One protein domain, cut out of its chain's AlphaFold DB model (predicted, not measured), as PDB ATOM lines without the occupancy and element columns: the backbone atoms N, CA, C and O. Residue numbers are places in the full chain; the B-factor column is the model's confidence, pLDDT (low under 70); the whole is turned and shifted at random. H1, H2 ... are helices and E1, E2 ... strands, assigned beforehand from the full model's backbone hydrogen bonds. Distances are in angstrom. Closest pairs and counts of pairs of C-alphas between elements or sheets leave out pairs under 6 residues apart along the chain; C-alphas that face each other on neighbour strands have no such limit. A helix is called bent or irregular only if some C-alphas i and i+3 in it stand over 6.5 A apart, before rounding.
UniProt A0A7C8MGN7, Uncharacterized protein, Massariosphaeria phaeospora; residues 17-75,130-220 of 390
ATOM      1  N   ALA A  17      -7.469  -1.698  63.206       40.12
ATOM      2  CA  ALA A  17      -7.019  -3.081  63.042       40.12
ATOM      3  C   ALA A  17      -7.561  -3.786  61.774       40.12
ATOM      4  O   ALA A  17      -6.901  -4.682  61.252       40.12
ATOM      5  N   GLU A  18      -8.728  -3.391  61.249       46.78
ATOM      6  CA  GLU A  18      -9.278  -3.932  59.991       46.78
ATOM      7  C   GLU A  18      -8.687  -3.243  58.752       46.78
ATOM      8  O   GLU A  18      -8.635  -3.842  57.683       46.78
ATOM      9  N   ASN A  19      -8.189  -2.009  58.882       51.00
ATOM     10  CA  ASN A  19      -7.629  -1.261  57.752       51.00
ATOM     11  C   ASN A  19      -6.367  -1.915  57.173       51.00
ATOM     12  O   ASN A  19      -6.211  -1.960  55.955       51.00
ATOM     13  N   GLU A  20      -5.478  -2.463  58.005       50.47
ATOM     14  CA  GLU A  20      -4.247  -3.072  57.491       50.47
ATOM     15  C   GLU A  20      -4.486  -4.393  56.758       50.47
ATOM     16  O   GLU A  20      -3.835  -4.658  55.751       50.47
ATOM     17  N   THR A  21      -5.405  -5.234  57.234       55.66
ATOM     18  CA  THR A  21      -5.720  -6.515  56.582       55.66
ATOM     19  C   THR A  21      -6.517  -6.311  55.297       55.66
ATOM     20  O   THR A  21      -6.350  -7.066  54.342       55.66
ATOM     21  N   LEU A  22      -7.344  -5.267  55.246       55.78
ATOM     22  CA  LEU A  22      -8.142  -4.891  54.083       55.78
ATOM     23  C   LEU A  22      -7.266  -4.275  52.983       55.78
ATOM     24  O   LEU A  22      -7.428  -4.636  51.820       55.78
ATOM     25  N   LEU A  23      -6.278  -3.451  53.352       58.47
ATOM     26  CA  LEU A  23      -5.258  -2.950  52.425       58.47
ATOM     27  C   LEU A  23      -4.299  -4.060  51.953       58.47
ATOM     28  O   LEU A  23      -3.970  -4.107  50.774       58.47
ATOM     29  N   LYS A  24      -3.906  -4.996  52.833       58.22
ATOM     30  CA  LYS A  24      -3.069  -6.166  52.478       58.22
ATOM     31  C   LYS A  24      -3.784  -7.182  51.572       58.22
ATOM     32  O   LYS A  24      -3.115  -7.956  50.899       58.22
ATOM     33  N   ASN A  25      -5.120  -7.179  51.550       56.66
ATOM     34  CA  ASN A  25      -5.954  -8.052  50.714       56.66
ATOM     35  C   ASN A  25      -6.527  -7.355  49.466       56.66
ATOM     36  O   ASN A  25      -7.355  -7.954  48.769       56.66
ATOM     37  N   LEU A  26      -6.128  -6.112  49.171       62.28
ATOM     38  CA  LEU A  26      -6.384  -5.511  47.864       62.28
ATOM     39  C   LEU A  26      -5.566  -6.299  46.841       62.28
ATOM     40  O   LEU A  26      -4.362  -6.119  46.715       62.28
ATOM     41  N   SER A  27      -6.213  -7.244  46.163       56.41
ATOM     42  CA  SER A  27      -5.576  -8.002  45.096       56.41
ATOM     43  C   SER A  27      -5.167  -7.044  43.985       56.41
ATOM     44  O   SER A  27      -6.045  -6.422  43.381       56.41
ATOM     45  N   ASP A  28      -3.870  -6.966  43.701       60.41
ATOM     46  CA  ASP A  28      -3.344  -6.176  42.592       60.41
ATOM     47  C   ASP A  28      -4.076  -6.546  41.293       60.41
ATOM     48  O   ASP A  28      -3.991  -7.667  40.784       60.41
ATOM     49  N   GLY A  29      -4.873  -5.603  40.790       65.00
ATOM     50  CA  GLY A  29      -5.449  -5.652  39.450       65.00
ATOM     51  C   GLY A  29      -6.771  -6.402  39.268       65.00
ATOM     52  O   GLY A  29      -7.226  -6.517  38.126       65.00
ATOM     53  N   LYS A  30      -7.426  -6.888  40.331       77.50
ATOM     54  CA  LYS A  30      -8.757  -7.522  40.211       77.50
ATOM     55  C   LYS A  30      -9.858  -6.645  40.788       77.50
ATOM     56  O   LYS A  30      -9.718  -6.079  41.868       77.50
ATOM     57  N   HIS A  31     -10.974  -6.574  40.066       84.56
ATOM     58  CA  HIS A  31     -12.188  -5.982  40.606       84.56
ATOM     59  C   HIS A  31     -12.776  -6.896  41.684       84.56
ATOM     60  O   HIS A  31     -12.662  -8.121  41.609       84.56
ATOM     61  N   ARG A  32     -13.415  -6.296  42.684       83.81
ATOM     62  CA  ARG A  32     -14.133  -7.020  43.730       83.81
ATOM     63  C   ARG A  32     -15.313  -6.197  44.206       83.81
ATOM     64  O   ARG A  32     -15.179  -4.996  44.438       83.81
ATOM     65  N   PHE A  33     -16.428  -6.873  44.419       85.44
ATOM     66  CA  PHE A  33     -17.609  -6.308  45.042       85.44
ATOM     67  C   PHE A  33     -18.000  -7.077  46.310       85.44
ATOM     68  O   PHE A  33     -17.999  -8.306  46.330       85.44
ATOM     69  N   GLU A  34     -18.362  -6.354  47.371       83.88
ATOM     70  CA  GLU A  34     -18.830  -6.951  48.623       83.88
ATOM     71  C   GLU A  34     -19.861  -6.061  49.327       83.88
ATOM     72  O   GLU A  34     -19.736  -4.834  49.347       83.88
ATOM     73  N   TRP A  35     -20.864  -6.685  49.946       85.00
ATOM     74  CA  TRP A  35     -21.762  -6.014  50.880       85.00
ATOM     75  C   TRP A  35     -21.247  -6.143  52.305       85.00
ATOM     76  O   TRP A  35     -20.826  -7.212  52.731       85.00
ATOM     77  N   LYS A  36     -21.354  -5.059  53.067       82.12
ATOM     78  CA  LYS A  36     -21.048  -5.022  54.493       82.12
ATOM     79  C   LYS A  36     -22.212  -4.430  55.262       82.12
ATOM     80  O   LYS A  36     -22.808  -3.426  54.865       82.12
ATOM     81  N   GLN A  37     -22.511  -5.039  56.400       73.38
ATOM     82  CA  GLN A  37     -23.452  -4.481  57.354       73.38
ATOM     83  C   GLN A  37     -22.694  -3.597  58.347       73.38
ATOM     84  O   GLN A  37     -21.745  -4.037  58.989       73.38
ATOM     85  N   VAL A  38     -23.107  -2.336  58.473       75.31
ATOM     86  CA  VAL A  38     -22.503  -1.367  59.399       75.31
ATOM     87  C   VAL A  38     -23.606  -0.795  60.278       75.31
ATOM     88  O   VAL A  38     -24.667  -0.438  59.774       75.31
ATOM     89  N   LEU A  39     -23.343  -0.669  61.584       62.19
ATOM     90  CA  LEU A  39     -24.325  -0.357  62.639       62.19
ATOM     91  C   LEU A  39     -25.107   0.968  62.486       62.19
ATOM     92  O   LEU A  39     -26.009   1.221  63.271       62.19
ATOM     93  N   ASN A  40     -24.827   1.787  61.470       66.31
ATOM     94  CA  ASN A  40     -25.467   3.089  61.247       66.31
ATOM     95  C   ASN A  40     -25.994   3.300  59.819       66.31
ATOM     96  O   ASN A  40     -26.414   4.408  59.485       66.31
ATOM     97  N   TYR A  41     -25.966   2.277  58.964       70.88
ATOM     98  CA  TYR A  41     -26.424   2.365  57.576       70.88
ATOM     99  C   TYR A  41     -27.381   1.222  57.264       70.88
ATOM    100  O   TYR A  41     -27.310   0.162  57.879       70.88
ATOM    101  N   THR A  42     -28.273   1.432  56.294       77.81
ATOM    102  CA  THR A  42     -29.148   0.356  55.813       77.81
ATOM    103  C   THR A  42     -28.323  -0.777  55.205       77.81
ATOM    104  O   THR A  42     -28.606  -1.948  55.447       77.81
ATOM    105  N   ALA A  43     -27.320  -0.406  54.409       84.56
ATOM    106  CA  ALA A  43     -26.356  -1.296  53.786       84.56
ATOM    107  C   ALA A  43     -25.120  -0.483  53.386       84.56
ATOM    108  O   ALA A  43     -25.234   0.699  53.052       84.56
ATOM    109  N   VAL A  44     -23.948  -1.112  53.385       87.44
ATOM    110  CA  VAL A  44     -22.730  -0.546  52.802       87.44
ATOM    111  C   VAL A  44     -22.252  -1.489  51.710       87.44
ATOM    112  O   VAL A  44     -22.234  -2.701  51.894       87.44
ATOM    113  N   SER A  45     -21.881  -0.939  50.564       88.38
ATOM    114  CA  SER A  45     -21.227  -1.680  49.488       88.38
ATOM    115  C   SER A  45     -19.799  -1.199  49.332       88.38
ATOM    116  O   SER A  45     -19.510  -0.006  49.458       88.38
ATOM    117  N   GLN A  46     -18.911  -2.145  49.072       89.00
ATOM    118  CA  GLN A  46     -17.497  -1.920  48.870       89.00
ATOM    119  C   GLN A  46     -17.120  -2.388  47.466       89.00
ATOM    120  O   GLN A  46     -17.337  -3.545  47.109       89.00
ATOM    121  N   PHE A  47     -16.521  -1.484  46.699       88.31
ATOM    122  CA  PHE A  47     -15.997  -1.731  45.365       88.31
ATOM    123  C   PHE A  47     -14.489  -1.569  45.376       88.31
ATOM    124  O   PHE A  47     -13.969  -0.558  45.843       88.31
ATOM    125  N   VAL A  48     -13.797  -2.546  44.816       88.62
ATOM    126  CA  VAL A  48     -12.398  -2.429  44.424       88.62
ATOM    127  C   VAL A  48     -12.380  -2.476  42.908       88.62
ATOM    128  O   VAL A  48     -12.891  -3.434  42.329       88.62
ATOM    129  N   VAL A  49     -11.835  -1.446  42.265       89.12
ATOM    130  CA  VAL A  49     -11.704  -1.393  40.804       89.12
ATOM    131  C   VAL A  49     -10.251  -1.130  40.412       89.12
ATOM    132  O   VAL A  49      -9.599  -0.295  41.045       89.12
ATOM    133  N   PRO A  50      -9.711  -1.835  39.402       88.69
ATOM    134  CA  PRO A  50      -8.344  -1.610  38.961       88.69
ATOM    135  C   PRO A  50      -8.239  -0.276  38.217       88.69
ATOM    136  O   PRO A  50      -9.141   0.107  37.468       88.69
ATOM    137  N   PHE A  51      -7.119   0.415  38.390       87.31
ATOM    138  CA  PHE A  51      -6.784   1.597  37.602       87.31
ATOM    139  C   PHE A  51      -5.307   1.569  37.212       87.31
ATOM    140  O   PHE A  51      -4.480   0.975  37.901       87.31
ATOM    141  N   GLU A  52      -4.968   2.207  36.099       86.06
ATOM    142  CA  GLU A  52      -3.579   2.372  35.678       86.06
ATOM    143  C   GLU A  52      -3.105   3.756  36.127       86.06
ATOM    144  O   GLU A  52      -3.627   4.777  35.683       86.06
ATOM    145  N   ALA A  53      -2.141   3.777  37.043       82.25
ATOM    146  CA  ALA A  53      -1.544   4.984  37.582       82.25
ATOM    147  C   ALA A  53      -0.323   5.379  36.748       82.25
ATOM    148  O   ALA A  53       0.560   4.563  36.479       82.25
ATOM    149  N   PHE A  54      -0.248   6.651  36.374       85.31
ATOM    150  CA  PHE A  54       0.970   7.273  35.870       85.31
ATOM    151  C   PHE A  54       0.961   8.761  36.228       85.31
ATOM    152  O   PHE A  54      -0.090   9.326  36.545       85.31
ATOM    153  N   THR A  55       2.131   9.388  36.204       83.19
ATOM    154  CA  THR A  55       2.300  10.813  36.517       83.19
ATOM    155  C   THR A  55       2.751  11.538  35.258       83.19
ATOM    156  O   THR A  55       3.507  10.970  34.472       83.19
ATOM    157  N   LYS A  56       2.377  12.808  35.056       78.94
ATOM    158  CA  LYS A  56       2.842  13.562  33.868       78.94
ATOM    159  C   LYS A  56       4.371  13.645  33.752       78.94
ATOM    160  O   LYS A  56       4.897  13.753  32.653       78.94
ATOM    161  N   GLN A  57       5.074  13.596  34.884       80.06
ATOM    162  CA  GLN A  57       6.538  13.660  34.957       80.06
ATOM    163  C   GLN A  57       7.227  12.298  34.784       80.06
ATOM    164  O   GLN A  57       8.422  12.255  34.505       80.06
ATOM    165  N   ASN A  58       6.500  11.192  34.967       78.50
ATOM    166  CA  ASN A  58       7.046   9.844  34.922       78.50
ATOM    167  C   ASN A  58       6.094   8.919  34.154       78.50
ATOM    168  O   ASN A  58       5.042   8.525  34.659       78.50
ATOM    169  N   GLU A  59       6.490   8.550  32.936       76.12
ATOM    170  CA  GLU A  59       5.703   7.675  32.064       76.12
ATOM    171  C   GLU A  59       5.697   6.206  32.514       76.12
ATOM    172  O   GLU A  59       5.012   5.381  31.900       76.12
ATOM    173  N   SER A  60       6.431   5.852  33.581       83.12
ATOM    174  CA  SER A  60       6.337   4.515  34.161       83.12
ATOM    175  C   SER A  60       4.916   4.282  34.674       83.12
ATOM    176  O   SER A  60       4.477   4.900  35.646       83.12
ATOM    177  N   ARG A  61       4.197   3.380  34.010       82.12
ATOM    178  CA  ARG A  61       2.836   2.992  34.375       82.12
ATOM    179  C   ARG A  61       2.882   1.914  35.439       82.12
ATOM    180  O   ARG A  61       3.575   0.913  35.268       82.12
ATOM    181  N   THR A  62       2.099   2.080  36.491       84.38
ATOM    182  CA  THR A  62       1.877   1.052  37.507       84.38
ATOM    183  C   THR A  62       0.397   0.716  37.579       84.38
ATOM    184  O   THR A  62      -0.466   1.542  37.280       84.38
ATOM    185  N   GLN A  63       0.078  -0.520  37.946       83.19
ATOM    186  CA  GLN A  63      -1.301  -0.894  38.224       83.19
ATOM    187  C   GLN A  63      -1.620  -0.600  39.688       83.19
ATOM    188  O   GLN A  63      -0.872  -0.989  40.581       83.19
ATOM    189  N   GLY A  64      -2.728   0.095  39.923       84.56
ATOM    190  CA  GLY A  64      -3.270   0.368  41.246       84.56
ATOM    191  C   GLY A  64      -4.711  -0.115  41.371       84.56
ATOM    192  O   GLY A  64      -5.299  -0.668  40.438       84.56
ATOM    193  N   SER A  65      -5.297   0.108  42.545       86.31
ATOM    194  CA  SER A  65      -6.712  -0.160  42.807       86.31
ATOM    195  C   SER A  65      -7.361   1.024  43.516       86.31
ATOM    196  O   SER A  65      -6.749   1.640  44.386       86.31
ATOM    197  N   ILE A  66      -8.604   1.328  43.151       85.75
ATOM    198  CA  ILE A  66      -9.426   2.352  43.798       85.75
ATOM    199  C   ILE A  66     -10.465   1.639  44.655       85.75
ATOM    200  O   ILE A  66     -11.178   0.754  44.178       85.75
ATOM    201  N   LEU A  67     -10.544   2.041  45.922       87.69
ATOM    202  CA  LEU A  67     -11.567   1.600  46.858       87.69
ATOM    203  C   LEU A  67     -12.703   2.627  46.882       87.69
ATOM    204  O   LEU A  67     -12.495   3.768  47.287       87.69
ATOM    205  N   ILE A  68     -13.903   2.212  46.486       88.69
ATOM    206  CA  ILE A  68     -15.103   3.053  46.512       88.69
ATOM    207  C   ILE A  68     -16.117   2.424  47.456       88.69
ATOM    208  O   ILE A  68     -16.463   1.250  47.336       88.69
ATOM    209  N   VAL A  69     -16.591   3.217  48.414       87.75
ATOM    210  CA  VAL A  69     -17.572   2.787  49.410       87.75
ATOM    211  C   VAL A  69     -18.870   3.540  49.168       87.75
ATOM    212  O   VAL A  69     -18.905   4.768  49.236       87.75
ATOM    213  N   CYS A  70     -19.949   2.808  48.903       87.12
ATOM    214  CA  CYS A  70     -21.277   3.386  48.735       87.12
ATOM    215  C   CYS A  70     -22.159   2.985  49.919       87.12
ATOM    216  O   CYS A  70     -22.433   1.802  50.144       87.12
ATOM    217  N   ALA A  71     -22.607   3.983  50.678       86.19
ATOM    218  CA  ALA A  71     -23.569   3.810  51.755       86.19
ATOM    219  C   ALA A  71     -24.993   3.988  51.224       86.19
ATOM    220  O   ALA A  71     -25.272   4.919  50.468       86.19
ATOM    221  N   VAL A  72     -25.890   3.104  51.647       84.38
ATOM    222  CA  VAL A  72     -27.307   3.136  51.289       84.38
ATOM    223  C   VAL A  72     -28.112   3.541  52.518       84.38
ATOM    224  O   VAL A  72     -27.889   3.025  53.619       84.38
ATOM    225  N   ASP A  73     -29.060   4.454  52.320       80.38
ATOM    226  CA  ASP A  73     -30.092   4.817  53.291       80.38
ATOM    227  C   ASP A  73     -31.453   4.502  52.662       80.38
ATOM    228  O   ASP A  73     -31.847   5.138  51.685       80.38
ATOM    229  N   ALA A  74     -32.139   3.478  53.175       79.38
ATOM    230  CA  ALA A  74     -33.484   3.129  52.730       79.38
ATOM    231  C   ALA A  74     -34.486   3.419  53.846       79.38
ATOM    232  O   ALA A  74     -34.336   2.948  54.977       79.38
ATOM    233  N   ARG A  75     -35.535   4.171  53.512       77.19
ATOM    234  CA  ARG A  75     -36.608   4.558  54.432       77.19
ATOM    235  C   ARG A  75     -37.953   4.465  53.733       77.19
ATOM    236  O   ARG A  75     -38.032   4.584  52.511       77.19
ATOM    237  N   MET A 130     -33.482  -1.847  57.704       79.88
ATOM    238  CA  MET A 130     -32.277  -2.674  57.700       79.88
ATOM    239  C   MET A 130     -32.403  -3.713  56.589       79.88
ATOM    240  O   MET A 130     -33.347  -4.505  56.594       79.88
ATOM    241  N   LEU A 131     -31.466  -3.713  55.638       81.94
ATOM    242  CA  LEU A 131     -31.418  -4.717  54.577       81.94
ATOM    243  C   LEU A 131     -30.493  -5.853  55.033       81.94
ATOM    244  O   LEU A 131     -29.303  -5.613  55.238       81.94
ATOM    245  N   PRO A 132     -31.003  -7.084  55.229       81.31
ATOM    246  CA  PRO A 132     -30.175  -8.187  55.701       81.31
ATOM    247  C   PRO A 132     -29.042  -8.492  54.720       81.31
ATOM    248  O   PRO A 132     -29.282  -8.633  53.521       81.31
ATOM    249  N   GLU A 133     -27.827  -8.699  55.231       77.44
ATOM    250  CA  GLU A 133     -26.650  -9.002  54.404       77.44
ATOM    251  C   GLU A 133     -26.873 -10.227  53.503       77.44
ATOM    252  O   GLU A 133     -26.557 -10.208  52.319       77.44
ATOM    253  N   LYS A 134     -27.531 -11.272  54.024       75.38
ATOM    254  CA  LYS A 134     -27.894 -12.468  53.244       75.38
ATOM    255  C   LYS A 134     -28.763 -12.146  52.025       75.38
ATOM    256  O   LYS A 134     -28.604 -12.778  50.986       75.38
ATOM    257  N   TRP A 135     -29.681 -11.185  52.152       79.62
ATOM    258  CA  TRP A 135     -30.537 -10.756  51.047       79.62
ATOM    259  C   TRP A 135     -29.740  -9.936  50.032       79.62
ATOM    260  O   TRP A 135     -29.801 -10.225  48.841       79.62
ATOM    261  N   LEU A 136     -28.915  -8.997  50.496       79.75
ATOM    262  CA  LEU A 136     -28.028  -8.212  49.633       79.75
ATOM    263  C   LEU A 136     -27.072  -9.111  48.835       79.75
ATOM    264  O   LEU A 136     -26.977  -8.991  47.615       79.75
ATOM    265  N   ASN A 137     -26.461 -10.091  49.501       74.88
ATOM    266  CA  ASN A 137     -25.603 -11.093  48.873       74.88
ATOM    267  C   ASN A 137     -26.365 -11.956  47.855       74.88
ATOM    268  O   ASN A 137     -25.767 -12.420  46.890       74.88
ATOM    269  N   SER A 138     -27.679 -12.156  48.019       73.06
ATOM    270  CA  SER A 138     -28.502 -12.877  47.037       73.06
ATOM    271  C   SER A 138     -28.802 -12.065  45.774       73.06
ATOM    272  O   SER A 138     -28.941 -12.652  44.707       73.06
ATOM    273  N   LEU A 139     -28.855 -10.729  45.869       71.31
ATOM    274  CA  LEU A 139     -29.016  -9.858  44.695       71.31
ATOM    275  C   LEU A 139     -27.800  -9.911  43.785       71.31
ATOM    276  O   LEU A 139     -27.895  -9.692  42.579       71.31
ATOM    277  N   THR A 140     -26.647 -10.158  44.391       67.38
ATOM    278  CA  THR A 140     -25.379 -10.090  43.699       67.38
ATOM    279  C   THR A 140     -24.838 -11.471  43.406       67.38
ATOM    280  O   THR A 140     -24.115 -11.582  42.441       67.38
ATOM    281  N   ALA A 141     -25.207 -12.547  44.098       62.59
ATOM    282  CA  ALA A 141     -24.730 -13.888  43.764       62.59
ATOM    283  C   ALA A 141     -25.255 -14.382  42.401       62.59
ATOM    284  O   ALA A 141     -26.447 -14.632  42.234       62.59
ATOM    285  N   ALA A 142     -24.351 -14.612  41.443       56.53
ATOM    286  CA  ALA A 142     -24.630 -15.421  40.263       56.53
ATOM    287  C   ALA A 142     -23.936 -16.779  40.437       56.53
ATOM    288  O   ALA A 142     -22.714 -16.859  40.579       56.53
ATOM    289  N   HIS A 143     -24.705 -17.869  40.458       53.03
ATOM    290  CA  HIS A 143     -24.104 -19.198  40.472       53.03
ATOM    291  C   HIS A 143     -23.619 -19.535  39.062       53.03
ATOM    292  O   HIS A 143     -24.427 -19.729  38.156       53.03
ATOM    293  N   ASP A 144     -22.301 -19.566  38.871       52.75
ATOM    294  CA  ASP A 144     -21.700 -20.108  37.659       52.75
ATOM    295  C   ASP A 144     -21.495 -21.615  37.848       52.75
ATOM    296  O   ASP A 144     -20.623 -22.049  38.607       52.75
ATOM    297  N   SER A 145     -22.357 -22.411  37.216       52.91
ATOM    298  CA  SER A 145     -22.353 -23.872  37.338       52.91
ATOM    299  C   SER A 145     -21.120 -24.522  36.709       52.91
ATOM    300  O   SER A 145     -20.819 -25.668  37.029       52.91
ATOM    301  N   VAL A 146     -20.391 -23.806  35.845       56.44
ATOM    302  CA  VAL A 146     -19.286 -24.370  35.058       56.44
ATOM    303  C   VAL A 146     -17.970 -24.377  35.839       56.44
ATOM    304  O   VAL A 146     -17.238 -25.361  35.789       56.44
ATOM    305  N   ASN A 147     -17.684 -23.324  36.611       58.94
ATOM    306  CA  ASN A 147     -16.398 -23.174  37.311       58.94
ATOM    307  C   ASN A 147     -16.488 -23.344  38.836       58.94
ATOM    308  O   ASN A 147     -15.476 -23.217  39.523       58.94
ATOM    309  N   ASN A 148     -17.684 -23.594  39.388       54.47
ATOM    310  CA  ASN A 148     -17.955 -23.655  40.835       54.47
ATOM    311  C   ASN A 148     -17.490 -22.404  41.624       54.47
ATOM    312  O   ASN A 148     -17.433 -22.393  42.854       54.47
ATOM    313  N   THR A 149     -17.167 -21.321  40.920       57.31
ATOM    314  CA  THR A 149     -16.775 -20.029  41.474       57.31
ATOM    315  C   THR A 149     -18.012 -19.149  41.579       57.31
ATOM    316  O   THR A 149     -18.689 -18.886  40.583       57.31
ATOM    317  N   ARG A 150     -18.316 -18.679  42.790       54.28
ATOM    318  CA  ARG A 150     -19.384 -17.702  43.019       54.28
ATOM    319  C   ARG A 150     -18.884 -16.324  42.596       54.28
ATOM    320  O   ARG A 150     -18.229 -15.652  43.383       54.28
ATOM    321  N   TYR A 151     -19.177 -15.923  41.364       60.72
ATOM    322  CA  TYR A 151     -18.997 -14.536  40.944       60.72
ATOM    323  C   TYR A 151     -20.264 -13.757  41.233       60.72
ATOM    324  O   TYR A 151     -21.370 -14.258  41.006       60.72
ATOM    325  N   SER A 152     -20.124 -12.524  41.709       68.56
ATOM    326  CA  SER A 152     -21.294 -11.679  41.789       68.56
ATOM    327  C   SER A 152     -21.688 -11.171  40.388       68.56
ATOM    328  O   SER A 152     -20.837 -10.939  39.532       68.56
ATOM    329  N   GLY A 153     -22.979 -10.999  40.099       72.44
ATOM    330  CA  GLY A 153     -23.454 -10.314  38.896       72.44
ATOM    331  C   GLY A 153     -22.865  -8.906  38.784       72.44
ATOM    332  O   GLY A 153     -22.571  -8.459  37.680       72.44
ATOM    333  N   MET A 154     -22.589  -8.262  39.924       77.44
ATOM    334  CA  MET A 154     -21.821  -7.019  39.977       77.44
ATOM    335  C   MET A 154     -20.390  -7.209  39.483       77.44
ATOM    336  O   MET A 154     -19.953  -6.423  38.652       77.44
ATOM    337  N   ASP A 155     -19.689  -8.268  39.892       75.88
ATOM    338  CA  ASP A 155     -18.344  -8.564  39.381       75.88
ATOM    339  C   ASP A 155     -18.361  -8.751  37.861       75.88
ATOM    340  O   ASP A 155     -17.497  -8.221  37.176       75.88
ATOM    341  N   LYS A 156     -19.384  -9.410  37.296       76.56
ATOM    342  CA  LYS A 156     -19.522  -9.537  35.830       76.56
ATOM    343  C   LYS A 156     -19.690  -8.180  35.139       76.56
ATOM    344  O   LYS A 156     -19.110  -7.961  34.077       76.56
ATOM    345  N   ILE A 157     -20.459  -7.267  35.733       80.19
ATOM    346  CA  ILE A 157     -20.630  -5.901  35.215       80.19
ATOM    347  C   ILE A 157     -19.318  -5.116  35.337       80.19
ATOM    348  O   ILE A 157     -18.908  -4.464  34.379       80.19
ATOM    349  N   LEU A 158     -18.625  -5.214  36.474       83.50
ATOM    350  CA  LEU A 158     -17.325  -4.574  36.684       83.50
ATOM    351  C   LEU A 158     -16.270  -5.114  35.714       83.50
ATOM    352  O   LEU A 158     -15.506  -4.331  35.155       83.50
ATOM    353  N   ALA A 159     -16.260  -6.424  35.463       80.81
ATOM    354  CA  ALA A 159     -15.398  -7.065  34.477       80.81
ATOM    355  C   ALA A 159     -15.655  -6.519  33.070       80.81
ATOM    356  O   ALA A 159     -14.707  -6.182  32.371       80.81
ATOM    357  N   ALA A 160     -16.923  -6.370  32.674       82.12
ATOM    358  CA  ALA A 160     -17.296  -5.818  31.370       82.12
ATOM    359  C   ALA A 160     -16.905  -4.338  31.199       82.12
ATOM    360  O   ALA A 160     -16.727  -3.874  30.076       82.12
ATOM    361  N   LEU A 161     -16.778  -3.603  32.306       84.69
ATOM    362  CA  LEU A 161     -16.318  -2.211  32.343       84.69
ATOM    363  C   LEU A 161     -14.808  -2.087  32.592       84.69
ATOM    364  O   LEU A 161     -14.278  -0.981  32.659       84.69
ATOM    365  N   THR A 162     -14.103  -3.207  32.739       86.06
ATOM    366  CA  THR A 162     -12.652  -3.238  32.894       86.06
ATOM    367  C   THR A 162     -12.023  -3.534  31.539       86.06
ATOM    368  O   THR A 162     -12.305  -4.559  30.923       86.06
ATOM    369  N   VAL A 163     -11.151  -2.645  31.073       85.12
ATOM    370  CA  VAL A 163     -10.496  -2.744  29.766       85.12
ATOM    371  C   VAL A 163      -8.999  -2.961  29.967       85.12
ATOM    372  O   VAL A 163      -8.380  -2.384  30.865       85.12
ATOM    373  N   GLN A 164      -8.402  -3.817  29.139       84.62
ATOM    374  CA  GLN A 164      -6.951  -3.979  29.102       84.62
ATOM    375  C   GLN A 164      -6.318  -2.799  28.362       84.62
ATOM    376  O   GLN A 164      -6.771  -2.400  27.289       84.62
ATOM    377  N   SER A 165      -5.267  -2.231  28.945       81.31
ATOM    378  CA  SER A 165      -4.527  -1.125  28.352       81.31
ATOM    379  C   SER A 165      -3.902  -1.548  27.016       81.31
ATOM    380  O   SER A 165      -3.288  -2.608  26.936       81.31
ATOM    381  N   PRO A 166      -3.979  -0.733  25.951       77.25
ATOM    382  CA  PRO A 166      -3.336  -1.066  24.680       77.25
ATOM    383  C   PRO A 166      -1.801  -0.982  24.742       77.25
ATOM    384  O   PRO A 166      -1.128  -1.433  23.821       77.25
ATOM    385  N   ARG A 167      -1.238  -0.365  25.793       76.12
ATOM    386  CA  ARG A 167       0.207  -0.101  25.935       76.12
ATOM    387  C   ARG A 167       0.878  -0.904  27.051       76.12
ATOM    388  O   ARG A 167       2.093  -0.822  27.195       76.12
ATOM    389  N   SER A 168       0.115  -1.640  27.853       79.12
ATOM    390  CA  SER A 168       0.622  -2.416  28.987       79.12
ATOM    391  C   SER A 168      -0.267  -3.637  29.236       79.12
ATOM    392  O   SER A 168      -1.400  -3.703  28.769       79.12
ATOM    393  N   ASN A 169       0.212  -4.611  30.010       82.88
ATOM    394  CA  ASN A 169      -0.629  -5.727  30.467       82.88
ATOM    395  C   ASN A 169      -1.542  -5.338  31.646       82.88
ATOM    396  O   ASN A 169      -2.139  -6.210  32.274       82.88
ATOM    397  N   HIS A 170      -1.642  -4.046  31.970       85.12
ATOM    398  CA  HIS A 170      -2.473  -3.559  33.061       85.12
ATOM    399  C   HIS A 170      -3.928  -3.421  32.621       85.12
ATOM    400  O   HIS A 170      -4.242  -3.172  31.454       85.12
ATOM    401  N   THR A 171      -4.829  -3.553  33.587       85.38
ATOM    402  CA  THR A 171      -6.257  -3.316  33.397       85.38
ATOM    403  C   THR A 171      -6.668  -2.026  34.090       85.38
ATOM    404  O   THR A 171      -6.130  -1.672  35.140       85.38
ATOM    405  N   HIS A 172      -7.631  -1.324  33.500       85.50
ATOM    406  CA  HIS A 172      -8.224  -0.132  34.086       85.50
ATOM    407  C   HIS A 172      -9.742  -0.173  33.946       85.50
ATOM    408  O   HIS A 172     -10.290  -0.705  32.978       85.50
ATOM    409  N   PHE A 173     -10.431   0.393  34.926       86.56
ATOM    410  CA  PHE A 173     -11.871   0.563  34.879       86.56
ATOM    411  C   PHE A 173     -12.221   1.753  33.978       86.56
ATOM    412  O   PHE A 173     -11.813   2.882  34.248       86.56
ATOM    413  N   SER A 174     -12.965   1.506  32.902       82.94
ATOM    414  CA  SER A 174     -13.367   2.509  31.916       82.94
ATOM    415  C   SER A 174     -14.889   2.679  31.962       82.94
ATOM    416  O   SER A 174     -15.633   1.908  31.344       82.94
ATOM    417  N   PRO A 175     -15.406   3.677  32.705       73.38
ATOM    418  CA  PRO A 175     -16.766   4.131  32.469       73.38
ATOM    419  C   PRO A 175     -16.829   4.674  31.031       73.38
ATOM    420  O   PRO A 175     -15.906   5.356  30.593       73.38
ATOM    421  N   LYS A 176     -17.902   4.369  30.283       60.19
ATOM    422  CA  LYS A 176     -18.058   4.627  28.827       60.19
ATOM    423  C   LYS A 176     -17.670   6.035  28.321       60.19
ATOM    424  O   LYS A 176     -17.540   6.210  27.115       60.19
ATOM    425  N   SER A 177     -17.532   7.025  29.197       54.06
ATOM    426  CA  SER A 177     -17.114   8.401  28.906       54.06
ATOM    427  C   SER A 177     -15.598   8.597  28.745       54.06
ATOM    428  O   SER A 177     -15.206   9.566  28.104       54.06
ATOM    429  N   HIS A 178     -14.748   7.708  29.274       55.38
ATOM    430  CA  HIS A 178     -13.287   7.859  29.258       55.38
ATOM    431  C   HIS A 178     -12.605   6.607  28.701       55.38
ATOM    432  O   HIS A 178     -12.445   5.602  29.394       55.38
ATOM    433  N   SER A 179     -12.187   6.668  27.435       57.22
ATOM    434  CA  SER A 179     -11.375   5.625  26.788       57.22
ATOM    435  C   SER A 179      -9.868   5.825  26.981       57.22
ATOM    436  O   SER A 179      -9.079   4.941  26.647       57.22
ATOM    437  N   SER A 180      -9.456   6.985  27.500       64.94
ATOM    438  CA  SER A 180      -8.060   7.346  27.723       64.94
ATOM    439  C   SER A 180      -7.675   7.217  29.192       64.94
ATOM    440  O   SER A 180      -8.417   7.607  30.088       64.94
ATOM    441  N   ILE A 181      -6.473   6.695  29.420       75.06
ATOM    442  CA  ILE A 181      -5.866   6.565  30.744       75.06
ATOM    443  C   ILE A 181      -5.495   7.969  31.221       75.06
ATOM    444  O   ILE A 181      -4.841   8.713  30.488       75.06
ATOM    445  N   VAL A 182      -5.913   8.314  32.435       81.50
ATOM    446  CA  VAL A 182      -5.809   9.670  32.982       81.50
ATOM    447  C   VAL A 182      -4.651   9.751  33.987       81.50
ATOM    448  O   VAL A 182      -4.532   8.854  34.825       81.50
ATOM    449  N   PRO A 183      -3.779  10.775  33.915       83.38
ATOM    450  CA  PRO A 183      -2.672  10.925  34.858       83.38
ATOM    451  C   PRO A 183      -3.183  11.273  36.260       83.38
ATOM    452  O   PRO A 183      -4.058  12.115  36.405       83.38
ATOM    453  N   VAL A 184      -2.618  10.660  37.300       84.56
ATOM    454  CA  VAL A 184      -3.121  10.774  38.689       84.56
ATOM    455  C   VAL A 184      -3.034  12.205  39.237       84.56
ATOM    456  O   VAL A 184      -3.803  12.592  40.112       84.56
ATOM    457  N   ASP A 185      -2.100  13.000  38.717       83.31
ATOM    458  CA  ASP A 185      -1.833  14.384  39.105       83.31
ATOM    459  C   ASP A 185      -2.653  15.429  38.322       83.31
ATOM    460  O   ASP A 185      -2.368  16.622  38.424       83.31
ATOM    461  N   SER A 186      -3.654  15.027  37.528       84.56
ATOM    462  CA  SER A 186      -4.496  15.962  36.768       84.56
ATOM    463  C   SER A 186      -5.885  16.188  37.365       84.56
ATOM    464  O   SER A 186      -6.459  15.326  38.027       84.56
ATOM    465  N   ASP A 187      -6.478  17.338  37.034       85.06
ATOM    466  CA  ASP A 187      -7.889  17.631  37.323       85.06
ATOM    467  C   ASP A 187      -8.835  16.632  36.633       85.06
ATOM    468  O   ASP A 187      -9.886  16.281  37.167       85.06
ATOM    469  N   GLU A 188      -8.429  16.098  35.476       82.81
ATOM    470  CA  GLU A 188      -9.153  15.038  34.765       82.81
ATOM    471  C   GLU A 188      -9.274  13.763  35.616       82.81
ATOM    472  O   GLU A 188     -10.260  13.038  35.501       82.81
ATOM    473  N   PHE A 189      -8.305  13.477  36.498       84.69
ATOM    474  CA  PHE A 189      -8.382  12.312  37.383       84.69
ATOM    475  C   PHE A 189      -9.469  12.484  38.445       84.69
ATOM    476  O   PHE A 189     -10.150  11.520  38.792       84.69
ATOM    477  N   GLN A 190      -9.690  13.711  38.923       84.81
ATOM    478  CA  GLN A 190     -10.794  14.005  39.839       84.81
ATOM    479  C   GLN A 190     -12.153  13.846  39.149       84.81
ATOM    480  O   GLN A 190     -13.065  13.251  39.729       84.81
ATOM    481  N   ASP A 191     -12.282  14.300  37.899       84.75
ATOM    482  CA  ASP A 191     -13.495  14.079  37.101       84.75
ATOM    483  C   ASP A 191     -13.727  12.581  36.837       84.75
ATOM    484  O   ASP A 191     -14.831  12.066  37.033       84.75
ATOM    485  N   TYR A 192     -12.668  11.834  36.518       84.94
ATOM    486  CA  TYR A 192     -12.723  10.377  36.418       84.94
ATOM    487  C   TYR A 192     -13.232   9.730  37.719       84.94
ATOM    488  O   TYR A 192     -14.185   8.947  37.682       84.94
ATOM    489  N   LEU A 193     -12.670  10.085  38.880       85.62
ATOM    490  CA  LEU A 193     -13.112   9.559  40.179       85.62
ATOM    491  C   LEU A 193     -14.583   9.883  40.466       85.62
ATOM    492  O   LEU A 193     -15.326   9.018  40.947       85.62
ATOM    493  N   TYR A 194     -15.021  11.101  40.149       85.19
ATOM    494  CA  TYR A 194     -16.413  11.516  40.292       85.19
ATOM    495  C   TYR A 194     -17.346  10.672  39.413       85.19
ATOM    496  O   TYR A 194     -18.380  10.188  39.884       85.19
ATOM    497  N   GLN A 195     -16.966  10.425  38.159       84.00
ATOM    498  CA  GLN A 195     -17.747   9.615  37.224       84.00
ATOM    499  C   GLN A 195     -17.820   8.149  37.648       84.00
ATOM    500  O   GLN A 195     -18.908   7.571  37.640       84.00
ATOM    501  N   VAL A 196     -16.701   7.552  38.071       86.25
ATOM    502  CA  VAL A 196     -16.684   6.177  38.589       86.25
ATOM    503  C   VAL A 196     -17.578   6.070  39.825       86.25
ATOM    504  O   VAL A 196     -18.435   5.190  39.889       86.25
ATOM    505  N   THR A 197     -17.452   6.995  40.777       87.56
ATOM    506  CA  THR A 197     -18.270   6.997  42.001       87.56
ATOM    507  C   THR A 197     -19.759   7.160  41.687       87.56
ATOM    508  O   THR A 197     -20.602   6.459  42.253       87.56
ATOM    509  N   THR A 198     -20.103   8.037  40.743       84.25
ATOM    510  CA  THR A 198     -21.487   8.256  40.294       84.25
ATOM    511  C   THR A 198     -22.055   7.017  39.603       84.25
ATOM    512  O   THR A 198     -23.185   6.613  39.876       84.25
ATOM    513  N   LEU A 199     -21.270   6.363  38.746       86.06
ATOM    514  CA  LEU A 199     -21.689   5.145  38.060       86.06
ATOM    515  C   LEU A 199     -21.928   4.002  39.051       86.06
ATOM    516  O   LEU A 199     -22.981   3.365  39.006       86.06
ATOM    517  N   LEU A 200     -20.980   3.756  39.959       87.88
ATOM    518  CA  LEU A 200     -21.085   2.676  40.942       87.88
ATOM    519  C   LEU A 200     -22.236   2.915  41.923       87.88
ATOM    520  O   LEU A 200     -23.010   1.998  42.181       87.88
ATOM    521  N   SER A 201     -22.420   4.146  42.409       85.06
ATOM    522  CA  SER A 201     -23.558   4.479  43.280       85.06
ATOM    523  C   SER A 201     -24.905   4.317  42.567       85.06
ATOM    524  O   SER A 201     -25.843   3.764  43.147       85.06
ATOM    525  N   THR A 202     -24.991   4.705  41.292       82.12
ATOM    526  CA  THR A 202     -26.185   4.476  40.461       82.12
ATOM    527  C   THR A 202     -26.452   2.984  40.273       82.12
ATOM    528  O   THR A 202     -27.592   2.542  40.401       82.12
ATOM    529  N   LEU A 203     -25.410   2.188  40.021       83.81
ATOM    530  CA  LEU A 203     -25.515   0.741  39.839       83.81
ATOM    531  C   LEU A 203     -25.997   0.038  41.119       83.81
ATOM    532  O   LEU A 203     -26.893  -0.803  41.061       83.81
ATOM    533  N   VAL A 204     -25.460   0.426  42.281       88.06
ATOM    534  CA  VAL A 204     -25.930  -0.031  43.601       88.06
ATOM    535  C   VAL A 204     -27.404   0.301  43.785       88.06
ATOM    536  O   VAL A 204     -28.198  -0.595  44.079       88.06
ATOM    537  N   GLY A 205     -27.786   1.563  43.567       82.31
ATOM    538  CA  GLY A 205     -29.172   2.012  43.696       82.31
ATOM    539  C   GLY A 205     -30.119   1.232  42.783       82.31
ATOM    540  O   GLY A 205     -31.139   0.725  43.247       82.31
ATOM    541  N   ALA A 206     -29.741   1.053  41.516       79.62
ATOM    542  CA  ALA A 206     -30.499   0.275  40.544       79.62
ATOM    543  C   ALA A 206     -30.632  -1.199  40.955       79.62
ATOM    544  O   ALA A 206     -31.717  -1.761  40.847       79.62
ATOM    545  N   SER A 207     -29.569  -1.819  41.477       83.56
ATOM    546  CA  SER A 207     -29.612  -3.219  41.920       83.56
ATOM    547  C   SER A 207     -30.518  -3.443  43.128       83.56
ATOM    548  O   SER A 207     -31.241  -4.435  43.178       83.56
ATOM    549  N   ILE A 208     -30.532  -2.506  44.081       83.75
ATOM    550  CA  ILE A 208     -31.430  -2.569  45.234       83.75
ATOM    551  C   ILE A 208     -32.868  -2.323  44.782       83.75
ATOM    552  O   ILE A 208     -33.762  -3.052  45.204       83.75
ATOM    553  N   ALA A 209     -33.096  -1.343  43.905       80.88
ATOM    554  CA  ALA A 209     -34.418  -1.059  43.355       80.88
ATOM    555  C   ALA A 209     -34.981  -2.253  42.564       80.88
ATOM    556  O   ALA A 209     -36.122  -2.646  42.797       80.88
ATOM    557  N   ASP A 210     -34.177  -2.877  41.697       73.25
ATOM    558  CA  ASP A 210     -34.538  -4.107  40.979       73.25
ATOM    559  C   ASP A 210     -34.775  -5.269  41.952       73.25
ATOM    560  O   ASP A 210     -35.784  -5.962  41.862       73.25
ATOM    561  N   GLY A 211     -33.907  -5.447  42.950       74.75
ATOM    562  CA  GLY A 211     -34.071  -6.457  43.993       74.75
ATOM    563  C   GLY A 211     -35.378  -6.317  44.774       74.75
ATOM    564  O   GLY A 211     -36.086  -7.303  44.995       74.75
ATOM    565  N   LEU A 212     -35.730  -5.088  45.158       75.00
ATOM    566  CA  LEU A 212     -36.998  -4.769  45.810       75.00
ATOM    567  C   LEU A 212     -38.181  -5.001  44.865       75.00
ATOM    568  O   LEU A 212     -39.155  -5.636  45.269       75.00
ATOM    569  N   ALA A 213     -38.087  -4.571  43.604       66.25
ATOM    570  CA  ALA A 213     -39.123  -4.798  42.601       66.25
ATOM    571  C   ALA A 213     -39.367  -6.301  42.378       66.25
ATOM    572  O   ALA A 213     -40.504  -6.769  42.453       66.25
ATOM    573  N   ARG A 214     -38.308  -7.100  42.223       62.75
ATOM    574  CA  ARG A 214     -38.402  -8.564  42.132       62.75
ATOM    575  C   ARG A 214     -38.993  -9.173  43.387       62.75
ATOM    576  O   ARG A 214     -39.812 -10.072  43.270       62.75
ATOM    577  N   TYR A 215     -38.642  -8.689  44.577       64.69
ATOM    578  CA  TYR A 215     -39.250  -9.181  45.813       64.69
ATOM    579  C   TYR A 215     -40.761  -8.914  45.856       64.69
ATOM    580  O   TYR A 215     -41.529  -9.778  46.285       64.69
ATOM    581  N   THR A 216     -41.204  -7.752  45.363       59.06
ATOM    582  CA  THR A 216     -42.638  -7.447  45.248       59.06
ATOM    583  C   THR A 216     -43.346  -8.314  44.205       59.06
ATOM    584  O   THR A 216     -44.474  -8.731  44.448       59.06
ATOM    585  N   LEU A 217     -42.677  -8.661  43.100       49.84
ATOM    586  CA  LEU A 217     -43.226  -9.519  42.044       49.84
ATOM    587  C   LEU A 217     -43.223 -11.012  42.426       49.84
ATOM    588  O   LEU A 217     -44.186 -11.725  42.159       49.84
ATOM    589  N   LEU A 218     -42.171 -11.494  43.094       47.53
ATOM    590  CA  LEU A 218     -41.975 -12.905  43.457       47.53
ATOM    591  C   LEU A 218     -42.879 -13.375  44.596       47.53
ATOM    592  O   LEU A 218     -43.133 -14.573  44.710       47.53
ATOM    593  N   ARG A 219     -43.403 -12.469  45.430       45.50
ATOM    594  CA  ARG A 219     -44.437 -12.852  46.402       45.50
ATOM    595  C   ARG A 219     -45.740 -13.277  45.725       45.50
ATOM    596  O   ARG A 219     -46.547 -13.933  46.376       45.50
ATOM    597  N   TRP A 220     -45.955 -12.911  44.459       44.69
ATOM    598  CA  TRP A 220     -47.183 -13.167  43.708       44.69
ATOM    599  C   TRP A 220     -46.892 -13.959  42.423       44.69
ATOM    600  O   TRP A 220     -47.267 -13.537  41.333       44.69
TER     601      TRP A 220
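Overview. This is residues 17 to 75 and 130 to 220 of the 390 residues of an uncharacterized protein of Massariosphaeria phaeospora (UniProt A0A7C8MGN7). A twisted antiparallel sheet of three strands, E1, E2 and E3, two of them long and bent, is covered on one face by the long helix H4 and the short helices H2 and H3. The other face has no named helix on it; H1 is set off from the sheet, and its residues 17 to 22 stick out. The small hairpin E6 and E7 packs on E2, and the hairpin E4 and E5 lies between H2 and H3 in the chain. The printed part has 150 residues with four named helices and seven named strands, in the order H1 E1 E2 E3 H2 E4 E5 H3 E6 E7 H4, and its class is mixed, helices and strands. It is compact, with a radius of gyration of the C-alphas of 16.9 A, and elongated, spanning 59 by 38 by 35 A.

Along the chain. In the largest sheet, E1 is residues 32 to 36, E2 residues 43 to 55, 35.6 A long, and E3 residues 58 to 72, 38.6 A long, beginning at C-alpha 58 (7.046, 9.844, 34.922). E2 bends by 60 degrees at residue 52 and E3 by 70 degrees at residue 61. H4, residues 187 to 218, is 46.2 A long and runs from C-alpha 187 (-7.889, 17.631, 37.323) to C-alpha 218 (-41.975, -12.905, 43.457). H2 is residues 133 to 140, H3 residues 153 to 160 and H1 residues 17 to 24. E4 is residues 141 to 143, E5 residues 150 to 152, E6 residues 162 to 164 and E7 residues 171 to 173.

Arrangement. E1, E2 and E3 form a meander, each strand the antiparallel neighbour of the one before, with N 34 and O 46 at 3.0 A and N 49 and O 66 at 3.0 A. H4 is on this sheet at a height of 9.8 A, slantwise to the strands at 36 degrees to E3 on the local plane; the closest C-alphas of the two are those of Cys 70 and Ser 201, 6.0 A apart. H2 and H3 are on the same face, both over E1, at heights of 8.7 A and 8.4 A. H4 touches H2 with residues 207 to 211 alone, about perpendicular at 77 degrees, the closest C-alphas being those of Leu 139 and Gly 211, 6.1 A apart. In the hairpin E6 and E7, N 163 and O 172 are 2.9 A apart, and the closest C-alphas of E2 and E7, those of Phe 51 and His 172, are 4.2 A apart. In the hairpin E4 and E5, N 142 and O 151 are 3.0 A apart. H1 is not on the sheet and is apart from H4. H2, H3 and H4 have every O i to N i+4 pair within hydrogen-bond range, H1 3 of 4.

Size, cuts and confidence. The two C-alphas farthest apart, those of Gln 57 and Trp 220, are 60.7 A apart. Residues 76 to 129 are not printed, and C-alphas 75 and 130 are 9.0 A apart across this cut. The link from E7 to H4, residues 174 to 186, is long. The mean pLDDT of the printed part is 75.3, and 41 residues are under 70, among them residues 17 to 29 and 140 to 152.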